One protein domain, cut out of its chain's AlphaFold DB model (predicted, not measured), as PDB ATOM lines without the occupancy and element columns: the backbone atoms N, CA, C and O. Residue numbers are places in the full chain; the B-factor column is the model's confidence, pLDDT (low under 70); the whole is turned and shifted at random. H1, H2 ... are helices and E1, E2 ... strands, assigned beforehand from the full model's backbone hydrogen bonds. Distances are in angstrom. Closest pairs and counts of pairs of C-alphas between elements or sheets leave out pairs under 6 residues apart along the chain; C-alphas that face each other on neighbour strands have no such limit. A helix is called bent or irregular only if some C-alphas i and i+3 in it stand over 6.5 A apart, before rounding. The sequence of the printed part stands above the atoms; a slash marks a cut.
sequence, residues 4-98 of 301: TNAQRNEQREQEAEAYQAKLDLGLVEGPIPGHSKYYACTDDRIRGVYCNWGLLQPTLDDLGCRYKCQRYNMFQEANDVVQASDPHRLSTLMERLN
ATOM      1  N   THR A   4      18.923  37.123 -75.029       77.06
ATOM      2  CA  THR A   4      17.536  37.172 -74.523       77.06
ATOM      3  C   THR A   4      16.944  35.821 -74.122       77.06
ATOM      4  O   THR A   4      16.026  35.791 -73.310       77.06
ATOM      5  N   ASN A   5      17.439  34.701 -74.660       82.19
ATOM      6  CA  ASN A   5      16.887  33.378 -74.331       82.19
ATOM      7  C   ASN A   5      17.508  32.783 -73.062       82.19
ATOM      8  O   ASN A   5      16.785  32.190 -72.268       82.19
ATOM      9  N   ALA A   6      18.807  33.002 -72.835       84.94
ATOM     10  CA  ALA A   6      19.482  32.575 -71.608       84.94
ATOM     11  C   ALA A   6      18.899  33.287 -70.373       84.94
ATOM     12  O   ALA A   6      18.464  32.624 -69.442       84.94
ATOM     13  N   GLN A   7      18.742  34.616 -70.433       86.44
ATOM     14  CA  GLN A   7      18.132  35.389 -69.341       86.44
ATOM     15  C   GLN A   7      16.684  34.980 -69.041       86.44
ATOM     16  O   GLN A   7      16.277  34.969 -67.886       86.44
ATOM     17  N   ARG A   8      15.891  34.613 -70.058       81.69
ATOM     18  CA  ARG A   8      14.517  34.131 -69.838       81.69
ATOM     19  C   ARG A   8      14.473  32.757 -69.176       81.69
ATOM     20  O   ARG A   8      13.537  32.499 -68.428       81.69
ATOM     21  N   ASN A   9      15.442  31.886 -69.456       82.50
ATOM     22  CA  ASN A   9      15.531  30.592 -68.785       82.50
ATOM     23  C   ASN A   9      15.988  30.751 -67.334       82.50
ATOM     24  O   ASN A   9      15.326  30.211 -66.457       82.50
ATOM     25  N   GLU A  10      17.010  31.568 -67.072       89.31
ATOM     26  CA  GLU A  10      17.445  31.878 -65.701       89.31
ATOM     27  C   GLU A  10      16.313  32.507 -64.879       89.31
ATOM     28  O   GLU A  10      16.081  32.127 -63.735       89.31
ATOM     29  N   GLN A  11      15.544  33.424 -65.474       84.75
ATOM     30  CA  GLN A  11      14.395  34.025 -64.801       84.75
ATOM     31  C   GLN A  11      13.294  32.993 -64.501       84.75
ATOM     32  O   GLN A  11      12.716  33.013 -63.419       84.75
ATOM     33  N   ARG A  12      13.023  32.057 -65.420       75.06
ATOM     34  CA  ARG A  12      12.046  30.976 -65.194       75.06
ATOM     35  C   ARG A  12      12.494  29.998 -64.116       75.06
ATOM     36  O   ARG A  12      11.651  29.536 -63.355       75.06
ATOM     37  N   GLU A  13      13.783  29.687 -64.050       84.69
ATOM     38  CA  GLU A  13      14.346  28.834 -63.001       84.69
ATOM     39  C   GLU A  13      14.236  29.515 -61.631       84.69
ATOM     40  O   GLU A  13      13.725  28.905 -60.695       84.69
ATOM     41  N   GLN A  14      14.565  30.808 -61.535       83.75
ATOM     42  CA  GLN A  14      14.388  31.585 -60.300       83.75
ATOM     43  C   GLN A  14      12.916  31.690 -59.872       83.75
ATOM     44  O   GLN A  14      12.598  31.567 -58.688       83.75
ATOM     45  N   GLU A  15      12.000  31.897 -60.820       72.25
ATOM     46  CA  GLU A  15      10.559  31.930 -60.547       72.25
ATOM     47  C   GLU A  15      10.031  30.555 -60.101       72.25
ATOM     48  O   GLU A  15       9.206  30.489 -59.185       72.25
ATOM     49  N   ALA A  16      10.530  29.461 -60.688       67.12
ATOM     50  CA  ALA A  16      10.167  28.095 -60.316       67.12
ATOM     51  C   ALA A  16      10.692  27.712 -58.924       67.12
ATOM     52  O   ALA A  16       9.935  27.166 -58.122       67.12
ATOM     53  N   GLU A  17      11.940  28.052 -58.593       76.31
ATOM     54  CA  GLU A  17      12.501  27.843 -57.252       76.31
ATOM     55  C   GLU A  17      11.745  28.656 -56.194       76.31
ATOM     56  O   GLU A  17      11.393  28.134 -55.133       76.31
ATOM     57  N   ALA A  18      11.406  29.912 -56.500       71.00
ATOM     58  CA  ALA A  18      10.596  30.746 -55.617       71.00
ATOM     59  C   ALA A  18       9.172  30.190 -55.429       71.00
ATOM     60  O   ALA A  18       8.601  30.311 -54.343       71.00
ATOM     61  N   TYR A  19       8.585  29.585 -56.464       62.44
ATOM     62  CA  TYR A  19       7.278  28.933 -56.388       62.44
ATOM     63  C   TYR A  19       7.326  27.649 -55.549       62.44
ATOM     64  O   TYR A  19       6.471  27.449 -54.685       62.44
ATOM     65  N   GLN A  20       8.361  26.828 -55.731       63.59
ATOM     66  CA  GLN A  20       8.584  25.624 -54.934       63.59
ATOM     67  C   GLN A  20       8.773  25.975 -53.447       63.59
ATOM     68  O   GLN A  20       8.097  25.413 -52.590       63.59
ATOM     69  N   ALA A  21       9.572  27.005 -53.145       66.62
ATOM     70  CA  ALA A  21       9.757  27.503 -51.781       66.62
ATOM     71  C   ALA A  21       8.452  28.038 -51.156       66.62
ATOM     72  O   ALA A  21       8.218  27.883 -49.957       66.62
ATOM     73  N   LYS A  22       7.565  28.652 -51.953       60.78
ATOM     74  CA  LYS A  22       6.238  29.098 -51.491       60.78
ATOM     75  C   LYS A  22       5.318  27.927 -51.145       60.78
ATOM     76  O   LYS A  22       4.596  28.011 -50.149       60.78
ATOM     77  N   LEU A  23       5.349  26.856 -51.938       58.31
ATOM     78  CA  LEU A  23       4.609  25.625 -51.650       58.31
ATOM     79  C   LEU A  23       5.134  24.948 -50.380       58.31
ATOM     80  O   LEU A  23       4.334  24.566 -49.525       58.31
ATOM     81  N   ASP A  24       6.454  24.912 -50.199       67.94
ATOM     82  CA  ASP A  24       7.089  24.355 -48.999       67.94
ATOM     83  C   ASP A  24       6.774  25.166 -47.729       67.94
ATOM     84  O   ASP A  24       6.726  24.620 -46.627       67.94
ATOM     85  N   LEU A  25       6.473  26.462 -47.867       63.16
ATOM     86  CA  LEU A  25       6.022  27.328 -46.770       63.16
ATOM     87  C   LEU A  25       4.515  27.218 -46.470       63.16
ATOM     88  O   LEU A  25       4.037  27.821 -45.504       63.16
ATOM     89  N   GLY A  26       3.753  26.464 -47.268       79.38
ATOM     90  CA  GLY A  26       2.305  26.327 -47.110       79.38
ATOM     91  C   GLY A  26       1.526  27.566 -47.553       79.38
ATOM     92  O   GLY A  26       0.586  27.975 -46.860       79.38
ATOM     93  N   LEU A  27       1.931  28.187 -48.668       89.00
ATOM     94  CA  LEU A  27       1.139  29.211 -49.350       89.00
ATOM     95  C   LEU A  27      -0.181  28.603 -49.839       89.00
ATOM     96  O   LEU A  27      -0.207  27.532 -50.444       89.00
ATOM     97  N   VAL A  28      -1.279  29.302 -49.579       90.19
ATOM     98  CA  VAL A  28      -2.627  28.834 -49.876       90.19
ATOM     99  C   VAL A  28      -3.302  29.794 -50.851       90.19
ATOM    100  O   VAL A  28      -3.347  30.997 -50.606       90.19
ATOM    101  N   GLU A  29      -3.870  29.259 -51.932       92.06
ATOM    102  CA  GLU A  29      -4.600  30.043 -52.944       92.06
ATOM    103  C   GLU A  29      -6.120  30.081 -52.708       92.06
ATOM    104  O   GLU A  29      -6.820  30.907 -53.292       92.06
ATOM    105  N   GLY A  30      -6.647  29.218 -51.834       91.94
ATOM    106  CA  GLY A  30      -8.080  29.124 -51.556       91.94
ATOM    107  C   GLY A  30      -8.412  28.552 -50.173       91.94
ATOM    108  O   GLY A  30      -7.551  28.008 -49.490       91.94
ATOM    109  N   PRO A  31      -9.669  28.655 -49.719       93.19
ATOM    110  CA  PRO A  31     -10.061  28.157 -48.404       93.19
ATOM    111  C   PRO A  31      -9.844  26.641 -48.290       93.19
ATOM    112  O   PRO A  31     -10.314  25.870 -49.126       93.19
ATOM    113  N   ILE A  32      -9.174  26.206 -47.219       89.12
ATOM    114  CA  ILE A  32      -8.958  24.787 -46.912       89.12
ATOM    115  C   ILE A  32     -10.071  24.321 -45.957       89.12
ATOM    116  O   ILE A  32     -10.197  24.879 -44.858       89.12
ATOM    117  N   PRO A  33     -10.875  23.301 -46.318       85.56
ATOM    118  CA  PRO A  33     -11.924  22.774 -45.448       85.56
ATOM    119  C   PRO A  33     -11.361  22.314 -44.097       85.56
ATOM    120  O   PRO A  33     -10.386  21.572 -44.037       85.56
ATOM    121  N   GLY A  34     -11.975  22.760 -43.000       85.69
ATOM    122  CA  GLY A  34     -11.549  22.409 -41.639       85.69
ATOM    123  C   GLY A  34     -10.360  23.215 -41.096       85.69
ATOM    124  O   GLY A  34     -10.039  23.087 -39.914       85.69
ATOM    125  N   HIS A  35      -9.742  24.090 -41.897       90.56
ATOM    126  CA  HIS A  35      -8.674  24.969 -41.426       90.56
ATOM    127  C   HIS A  35      -9.242  26.305 -40.923       90.56
ATOM    128  O   HIS A  35      -9.965  26.998 -41.636       90.56
ATOM    129  N   SER A  36      -8.909  26.675 -39.684       91.75
ATOM    130  CA  SER A  36      -9.509  27.824 -38.978       91.75
ATOM    131  C   SER A  36      -8.570  29.011 -38.780       91.75
ATOM    132  O   SER A  36      -8.949  29.995 -38.150       91.75
ATOM    133  N   LYS A  37      -7.322  28.914 -39.243       96.38
ATOM    134  CA  LYS A  37      -6.301  29.950 -39.043       96.38
ATOM    135  C   LYS A  37      -5.568  30.215 -40.345       96.38
ATOM    136  O   LYS A  37      -5.055  29.284 -40.956       96.38
ATOM    137  N   TYR A  38      -5.496  31.478 -40.724       97.06
ATOM    138  CA  TYR A  38      -4.782  31.954 -41.899       97.06
ATOM    139  C   TYR A  38      -3.882  33.115 -41.484       97.06
ATOM    140  O   TYR A  38      -4.238  33.900 -40.605       97.06
ATOM    141  N   TYR A  39      -2.711  33.210 -42.089       97.06
ATOM    142  CA  TYR A  39      -1.691  34.199 -41.768       97.06
ATOM    143  C   TYR A  39      -1.430  35.031 -43.017       97.06
ATOM    144  O   TYR A  39      -0.891  34.523 -43.997       97.06
ATOM    145  N   ALA A  40      -1.851  36.293 -42.997       97.06
ATOM    146  CA  ALA A  40      -1.583  37.232 -44.076       97.06
ATOM    147  C   ALA A  40      -0.200  37.848 -43.868       97.06
ATOM    148  O   ALA A  40       0.035  38.473 -42.830       97.06
ATOM    149  N   CYS A  41       0.696  37.698 -44.843       95.44
ATOM    150  CA  CYS A  41       1.965  38.421 -44.893       95.44
ATOM    151  C   CYS A  41       1.918  39.483 -45.987       95.44
ATOM    152  O   CYS A  41       1.628  39.181 -47.145       95.44
ATOM    153  N   THR A  42       2.236  40.721 -45.614       95.25
ATOM    154  CA  THR A  42       2.244  41.878 -46.523       95.25
ATOM    155  C   THR A  42       3.650  42.313 -46.943       95.25
ATOM    156  O   THR A  42       3.795  43.295 -47.658       95.25
ATOM    157  N   ASP A  43       4.700  41.609 -46.501       92.50
ATOM    158  CA  ASP A  43       6.079  41.878 -46.928       92.50
ATOM    159  C   ASP A  43       6.309  41.370 -48.354       92.50
ATOM    160  O   ASP A  43       5.988  40.219 -48.640       92.50
ATOM    161  N   ASP A  44       6.905  42.191 -49.220       88.50
ATOM    162  CA  ASP A  44       7.076  41.889 -50.649       88.50
ATOM    163  C   ASP A  44       7.816  40.570 -50.917       88.50
ATOM    164  O   ASP A  44       7.544  39.895 -51.909       88.50
ATOM    165  N   ARG A  45       8.719  40.161 -50.016       87.75
ATOM    166  CA  ARG A  45       9.540  38.949 -50.176       87.75
ATOM    167  C   ARG A  45       8.757  37.652 -49.967       87.75
ATOM    168  O   ARG A  45       9.094  36.633 -50.557       87.75
ATOM    169  N   ILE A  46       7.728  37.683 -49.124       91.38
ATOM    170  CA  ILE A  46       6.947  36.506 -48.698       91.38
ATOM    171  C   ILE A  46       5.452  36.830 -48.685       91.38
ATOM    172  O   ILE A  46       4.710  36.493 -47.762       91.38
ATOM    173  N   ARG A  47       5.015  37.579 -49.694       92.56
ATOM    174  CA  ARG A  47       3.649  38.074 -49.759       92.56
ATOM    175  C   ARG A  47       2.683  36.946 -50.097       92.56
ATOM    176  O   ARG A  47       2.870  36.247 -51.093       92.56
ATOM    177  N   GLY A  48       1.638  36.793 -49.287       95.31
ATOM    178  CA  GLY A  48       0.661  35.726 -49.471       95.31
ATOM    179  C   GLY A  48      -0.121  35.373 -48.212       95.31
ATOM    180  O   GLY A  48       0.052  35.983 -47.152       95.31
ATOM    181  N   VAL A  49      -0.997  34.378 -48.351       96.69
ATOM    182  CA  VAL A  49      -1.781  33.808 -47.252       96.69
ATOM    183  C   VAL A  49      -1.258  32.413 -46.941       96.69
ATOM    184  O   VAL A  49      -1.224  31.548 -47.810       96.69
ATOM    185  N   TYR A  50      -0.886  32.183 -45.688       96.38
ATOM    186  CA  TYR A  50      -0.300  30.924 -45.233       96.38
ATOM    187  C   TYR A  50      -1.211  30.245 -44.212       96.38
ATOM    188  O   TYR A  50      -1.876  30.919 -43.423       96.38
ATOM    189  N   CYS A  51      -1.241  28.913 -44.184       95.06
ATOM    190  CA  CYS A  51      -2.015  28.157 -43.188       95.06
ATOM    191  C   CYS A  51      -1.166  27.686 -41.995       95.06
ATOM    192  O   CYS A  51      -1.687  27.530 -40.889       95.06
ATOM    193  N   ASN A  52       0.149  27.517 -42.173       93.75
ATOM    194  CA  ASN A  52       1.021  26.924 -41.161       93.75
ATOM    195  C   ASN A  52       1.996  27.942 -40.547       93.75
ATOM    196  O   ASN A  52       2.998  28.317 -41.148       93.75
ATOM    197  N   TRP A  53       1.738  28.338 -39.298       92.88
ATOM    198  CA  TRP A  53       2.628  29.240 -38.560       92.88
ATOM    199  C   TRP A  53       4.006  28.636 -38.280       92.88
ATOM    200  O   TRP A  53       4.992  29.361 -38.281       92.88
ATOM    201  N   GLY A  54       4.087  27.321 -38.050       90.81
ATOM    202  CA  GLY A  54       5.349  26.662 -37.709       90.81
ATOM    203  C   GLY A  54       6.376  26.726 -38.838       90.81
ATOM    204  O   GLY A  54       7.563  26.848 -38.562       90.81
ATOM    205  N   LEU A  55       5.913  26.702 -40.091       89.44
ATOM    206  CA  LEU A  55       6.762  26.845 -41.279       89.44
ATOM    207  C   LEU A  55       7.058  28.314 -41.599       89.44
ATOM    208  O   LEU A  55       8.155  28.649 -42.027       89.44
ATOM    209  N   LEU A  56       6.091  29.200 -41.354       92.31
ATOM    210  CA  LEU A  56       6.225  30.626 -41.642       92.31
ATOM    211  C   LEU A  56       7.122  31.366 -40.633       92.31
ATOM    212  O   LEU A  56       7.810  32.319 -40.997       92.31
ATOM    213  N   GLN A  57       7.102  30.960 -39.360       93.00
ATOM    214  CA  GLN A  57       7.777  31.676 -38.276       93.00
ATOM    215  C   GLN A  57       9.305  31.780 -38.459       93.00
ATOM    216  O   GLN A  57       9.803  32.898 -38.332       93.00
ATOM    217  N   PRO A  58      10.059  30.705 -38.773       92.12
ATOM    218  CA  PRO A  58      11.507  30.804 -38.986       92.12
ATOM    219  C   PRO A  58      11.860  31.798 -40.098       92.12
ATOM    220  O   PRO A  58      12.697  32.671 -39.910       92.12
ATOM    221  N   THR A  59      11.120  31.763 -41.207       90.12
ATOM    222  CA  THR A  59      11.308  32.680 -42.337       90.12
ATOM    223  C   THR A  59      11.036  34.136 -41.950       90.12
ATOM    224  O   THR A  59      11.771  35.040 -42.344       90.12
ATOM    225  N   LEU A  60       9.998  34.396 -41.147       91.69
ATOM    226  CA  LEU A  60       9.722  35.741 -40.626       91.69
ATOM    227  C   LEU A  60      10.813  36.241 -39.672       91.69
ATOM    228  O   LEU A  60      11.063  37.452 -39.617       91.69
ATOM    229  N   ASP A  61      11.423  35.327 -38.920       91.19
ATOM    230  CA  ASP A  61      12.499  35.610 -37.975       91.19
ATOM    231  C   ASP A  61      13.784  35.977 -38.719       91.19
ATOM    232  O   ASP A  61      14.365  37.024 -38.427       91.19
ATOM    233  N   ASP A  62      14.143  35.199 -39.741       91.88
ATOM    234  CA  ASP A  62      15.313  35.432 -40.593       91.88
ATOM    235  C   ASP A  62      15.201  36.743 -41.383       91.88
ATOM    236  O   ASP A  62      16.172  37.485 -41.534       91.88
ATOM    237  N   LEU A  63      13.994  37.084 -41.850       89.31
ATOM    238  CA  LEU A  63      13.743  38.325 -42.588       89.31
ATOM    239  C   LEU A  63      13.606  39.563 -41.686       89.31
ATOM    240  O   LEU A  63      13.584  40.684 -42.209       89.31
ATOM    241  N   GLY A  64      13.488  39.382 -40.365       92.19
ATOM    242  CA  GLY A  64      13.274  40.465 -39.399       92.19
ATOM    243  C   GLY A  64      11.895  41.136 -39.498       92.19
ATOM    244  O   GLY A  64      11.740  42.297 -39.108       92.19
ATOM    245  N   CYS A  65      10.880  40.431 -40.015       88.38
ATOM    246  CA  CYS A  65       9.589  41.010 -40.424       88.38
ATOM    247  C   CYS A  65       8.383  40.590 -39.563       88.38
ATOM    248  O   CYS A  65       7.241  40.738 -40.002       88.38
ATOM    249  N   ARG A  66       8.592  40.106 -38.329       75.50
ATOM    250  CA  ARG A  66       7.519  39.559 -37.461       75.50
ATOM    251  C   ARG A  66       6.259  40.433 -37.337       75.50
ATOM    252  O   ARG A  66       5.169  39.908 -37.158       75.50
ATOM    253  N   TYR A  67       6.392  41.758 -37.417       81.75
ATOM    254  CA  TYR A  67       5.287  42.711 -37.247       81.75
ATOM    255  C   TYR A  67       4.387  42.873 -38.485       81.75
ATOM    256  O   TYR A  67       3.350  43.528 -38.389       81.75
ATOM    257  N   LYS A  68       4.752  42.289 -39.633       86.88
ATOM    258  CA  LYS A  68       3.988  42.389 -40.892       86.88
ATOM    259  C   LYS A  68       3.074  41.191 -41.164       86.88
ATOM    260  O   LYS A  68       2.462  41.124 -42.226       86.88
ATOM    261  N   CYS A  69       2.980  40.254 -40.222       93.88
ATOM    262  CA  CYS A  69       2.090  39.108 -40.328       93.88
ATOM    263  C   CYS A  69       0.911  39.244 -39.359       93.88
ATOM    264  O   CYS A  69       1.105  39.495 -38.167       93.88
ATOM    265  N   GLN A  70      -0.314  39.075 -39.859       96.19
ATOM    266  CA  GLN A  70      -1.531  39.090 -39.042       96.19
ATOM    267  C   GLN A  70      -2.317  37.788 -39.212       96.19
ATOM    268  O   GLN A  70      -2.364  37.209 -40.296       96.19
ATOM    269  N   ARG A  71      -2.928  37.319 -38.116       96.94
ATOM    270  CA  ARG A  71      -3.714  36.082 -38.084       96.94
ATOM    271  C   ARG A  71      -5.201  36.379 -38.245       96.94
ATOM    272  O   ARG A  71      -5.751  37.161 -37.473       96.94
ATOM    273  N   TYR A  72      -5.847  35.646 -39.140       97.69
ATOM    274  CA  TYR A  72      -7.279  35.700 -39.426       97.69
ATOM    275  C   TYR A  72      -7.914  34.321 -39.276       97.69
ATOM    276  O   TYR A  72      -7.228  33.296 -39.338       97.69
ATOM    277  N   ASN A  73      -9.230  34.301 -39.073       96.69
ATOM    278  CA  ASN A  73      -9.984  33.051 -38.965       96.69
ATOM    279  C   ASN A  73     -10.514  32.576 -40.327       96.69
ATOM    280  O   ASN A  73     -10.808  31.395 -40.495       96.69
ATOM    281  N   MET A  74     -10.618  33.485 -41.301       96.75
ATOM    282  CA  MET A  74     -11.116  33.202 -42.644       96.75
ATOM    283  C   MET A  74     -10.054  33.514 -43.697       96.75
ATOM    284  O   MET A  74      -9.341  34.513 -43.601       96.75
ATOM    285  N   PHE A  75      -9.983  32.668 -44.727       96.44
ATOM    286  CA  PHE A  75      -9.086  32.866 -45.865       96.44
ATOM    287  C   PHE A  75      -9.373  34.189 -46.583       96.44
ATOM    288  O   PHE A  75      -8.446  34.930 -46.892       96.44
ATOM    289  N   GLN A  76     -10.658  34.498 -46.794       97.31
ATOM    290  CA  GLN A  76     -11.082  35.693 -47.520       97.31
ATOM    291  C   GLN A  76     -10.559  36.975 -46.860       97.31
ATOM    292  O   GLN A  76      -9.952  37.792 -47.533       97.31
ATOM    293  N   GLU A  77     -10.691  37.100 -45.535       97.19
ATOM    294  CA  GLU A  77     -10.186  38.259 -44.787       97.19
ATOM    295  C   GLU A  77      -8.667  38.408 -44.915       97.19
ATOM    296  O   GLU A  77      -8.163  39.504 -45.154       97.19
ATOM    297  N   ALA A  78      -7.929  37.300 -44.779       97.25
ATOM    298  CA  ALA A  78      -6.480  37.312 -44.937       97.25
ATOM    299  C   ALA A  78      -6.080  37.742 -46.356       97.25
ATOM    300  O   ALA A  78      -5.191  38.578 -46.521       97.25
ATOM    301  N   ASN A  79      -6.755  37.203 -47.375       96.94
ATOM    302  CA  ASN A  79      -6.492  37.520 -48.772       96.94
ATOM    303  C   ASN A  79      -6.828  38.980 -49.094       96.94
ATOM    304  O   ASN A  79      -6.024  39.657 -49.729       96.94
ATOM    305  N   ASP A  80      -7.952  39.501 -48.603       96.06
ATOM    306  CA  ASP A  80      -8.350  40.896 -48.809       96.06
ATOM    307  C   ASP A  80      -7.290  41.863 -48.251       96.06
ATOM    308  O   ASP A  80      -6.951  42.854 -48.898       96.06
ATOM    309  N   VAL A  81      -6.684  41.543 -47.102       95.75
ATOM    310  CA  VAL A  81      -5.591  42.335 -46.507       95.75
ATOM    311  C   VAL A  81      -4.309  42.261 -47.338       95.75
ATOM    312  O   VAL A  81      -3.663  43.290 -47.574       95.75
ATOM    313  N   VAL A  82      -3.941  41.074 -47.831       95.56
ATOM    314  CA  VAL A  82      -2.794  40.923 -48.742       95.56
ATOM    315  C   VAL A  82      -3.035  41.706 -50.033       95.56
ATOM    316  O   VAL A  82      -2.142  42.411 -50.488       95.56
ATOM    317  N   GLN A  83      -4.236  41.646 -50.605       94.00
ATOM    318  CA  GLN A  83      -4.609  42.344 -51.840       94.00
ATOM    319  C   GLN A  83      -4.708  43.866 -51.668       94.00
ATOM    320  O   GLN A  83      -4.399  44.612 -52.596       94.00
ATOM    321  N   ALA A  84      -5.138  44.344 -50.499       92.06
ATOM    322  CA  ALA A  84      -5.201  45.770 -50.182       92.06
ATOM    323  C   ALA A  84      -3.809  46.387 -49.967       92.06
ATOM    324  O   ALA A  84      -3.606  47.565 -50.245       92.06
ATOM    325  N   SER A  85      -2.851  45.588 -49.498       91.00
ATOM    326  CA  SER A  85      -1.456  45.996 -49.287       91.00
ATOM    327  C   SER A  85      -0.581  45.866 -50.536       91.00
ATOM    328  O   SER A  85       0.638  45.953 -50.437       91.00
ATOM    329  N   ASP A  86      -1.180  45.670 -51.714       90.88
ATOM    330  CA  ASP A  86      -0.429  45.541 -52.958       90.88
ATOM    331  C   ASP A  86       0.229  46.849 -53.384       90.88
ATOM    332  O   ASP A  86      -0.504  47.775 -53.742       90.88
ATOM    333  N   PRO A  87       1.572  46.952 -53.427       85.69
ATOM    334  CA  PRO A  87       2.230  48.150 -53.921       85.69
ATOM    335  C   PRO A  87       1.822  48.469 -55.363       85.69
ATOM    336  O   PRO A  87       1.684  49.645 -55.692       85.69
ATOM    337  N   HIS A  88       1.534  47.470 -56.207       86.75
ATOM    338  CA  HIS A  88       1.050  47.737 -57.563       86.75
ATOM    339  C   HIS A  88      -0.377  48.276 -57.579       86.75
ATOM    340  O   HIS A  88      -0.615  49.294 -58.224       86.75
ATOM    341  N   ARG A  89      -1.320  47.685 -56.828       82.81
ATOM    342  CA  ARG A  89      -2.681  48.254 -56.752       82.81
ATOM    343  C   ARG A  89      -2.685  49.625 -56.098       82.81
ATOM    344  O   ARG A  89      -3.440  50.481 -56.546       82.81
ATOM    345  N   LEU A  90      -1.864  49.843 -55.072       84.00
ATOM    346  CA  LEU A  90      -1.706  51.149 -54.439       84.00
ATOM    347  C   LEU A  90      -1.140  52.158 -55.435       84.00
ATOM    348  O   LEU A  90      -1.708  53.235 -55.564       84.00
ATOM    349  N   SER A  91      -0.111  51.794 -56.204       83.94
ATOM    350  CA  SER A  91       0.435  52.645 -57.266       83.94
ATOM    351  C   SER A  91      -0.620  52.975 -58.323       83.94
ATOM    352  O   SER A  91      -0.810  54.143 -58.647       83.94
ATOM    353  N   THR A  92      -1.368  51.983 -58.814       86.31
ATOM    354  CA  THR A  92      -2.452  52.200 -59.786       86.31
ATOM    355  C   THR A  92      -3.584  53.048 -59.202       86.31
ATOM    356  O   THR A  92      -4.149  53.885 -59.901       86.31
ATOM    357  N   LEU A  93      -3.938  52.867 -57.928       83.38
ATOM    358  CA  LEU A  93      -4.938  53.699 -57.253       83.38
ATOM    359  C   LEU A  93      -4.445  55.135 -57.079       83.38
ATOM    360  O   LEU A  93      -5.207  56.060 -57.345       83.38
ATOM    361  N   MET A  94      -3.188  55.331 -56.680       84.12
ATOM    362  CA  MET A  94      -2.575  56.656 -56.565       84.12
ATOM    363  C   MET A  94      -2.516  57.362 -57.922       84.12
ATOM    364  O   MET A  94      -2.873  58.535 -58.008       84.12
ATOM    365  N   GLU A  95      -2.163  56.640 -58.985       87.50
ATOM    366  CA  GLU A  95      -2.175  57.145 -60.360       87.50
ATOM    367  C   GLU A  95      -3.594  57.530 -60.806       87.50
ATOM    368  O   GLU A  95      -3.811  58.649 -61.264       87.50
ATOM    369  N   ARG A  96      -4.594  56.665 -60.582       82.81
ATOM    370  CA  ARG A  96      -6.005  56.960 -60.904       82.81
ATOM    371  C   ARG A  96      -6.570  58.141 -60.121       82.81
ATOM    372  O   ARG A  96      -7.443  58.839 -60.626       82.81
ATOM    373  N   LEU A  97      -6.105  58.350 -58.893       88.38
ATOM    374  CA  LEU A  97      -6.488  59.486 -58.057       88.38
ATOM    375  C   LEU A  97      -5.712  60.766 -58.410       88.38
ATOM    376  O   LEU A  97      -5.903  61.780 -57.742       88.38
ATOM    377  N   ASN A  98      -4.848  60.743 -59.437       83.38
ATOM    378  CA  ASN A  98      -3.922  61.825 -59.788       83.38
ATOM    379  C   ASN A  98      -3.025  62.270 -58.616       83.38
ATOM    380  O   ASN A  98      -2.468  63.369 -58.626       83.38
TER     381      ASN A  98
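Overview. This is residues 4 to 98 of the 301 residues of the protein "Cauli_VI domain-containing protein" of Peniophora sp. CBMAI 1063 (UniProt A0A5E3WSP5). A small three-stranded sheet makes a wall with H3 packed along one face and H2 more loosely over the other, while two helical arms stick out of this compact body: residues 4 to 17 of the long H1, and residues 88 to 98, mostly H4. The printed part has 95 residues, with four named helices and three named strands in the order H1 E1 E2 H2 E3 H3 H4. The sheet, E2 - E1 - E3, is antiparallel, and the class is mostly helix. With its arms the whole is only just loose, close to compact: the radius of gyration of the C-alphas is 15.3 A and the spans are 46 by 39 by 29 A.

Arrangement. Start at H1, residues 4 to 24, which is not on the sheet, with 3 pairs of C-alphas within 10 A. Go on to E1, residues 38 to 41, the inner strand, and E2, residues 48 to 50, an edge strand; they form an antiparallel hairpin at 146 degrees, with N 39 and O 50 within hydrogen-bond range at 2.8 A. Next comes H2, residues 53 to 62, on the sheet at a height of 9.6 A; its closest C-alphas to E1 are those of Trp 53 and Tyr 39, 7.3 A apart. H1 and H2 are only just apart, at 8.1 A. E3, residues 69 to 72, is antiparallel to E1 at 153 degrees, with N 72 and O 38 2.8 A apart. E2, H2 and E3 form a split strand-helix-strand unit, two strands running the same way with E1 between them, and its crossover is right-handed. H3, residues 75 to 84, is on the opposite face from H2 at a height of 8.0 A and runs along E1, at 3 degrees on the local plane; the C-alphas of Ala 78 and Ala 40 are closest, at 5.0 A. H4, residues 87 to 96, is close to H3 but not clearly touching, at a steep tilt of 56 degrees; their closest C-alphas, Ala 84 and Leu 90, are 7.7 A apart. In H1, H3 and H4 every O i to N i+4 pair is within hydrogen-bond range; in H2, 4 of 6 are.

Along the chain. Find C-alpha 4 at (17.536, 37.172, -74.523); from there H1 runs 30.4 A to C-alpha 24. E1 begins at (-4.782, 31.954, -41.899) and measures 9.8 A, E2 6.5 A and E3 10.0 A. H2 measures 14.3 A and is only just irregular: C-alphas 55 and 58 are 6.6 A apart. H3 measures 14.2 A, and H4 runs 13.9 A to C-alpha 96 at (-6.005, 56.960, -60.904).

Size, cuts and confidence. Thr 4 and Gly 34 have the two C-alphas farthest apart, 46.3 A. The printed part has no cut, and residues 25 to 37 make the long link from H1 to E1. Look at residue 16 and residues 19 to 25 for pLDDT under 70; the mean of the printed part is 87.3.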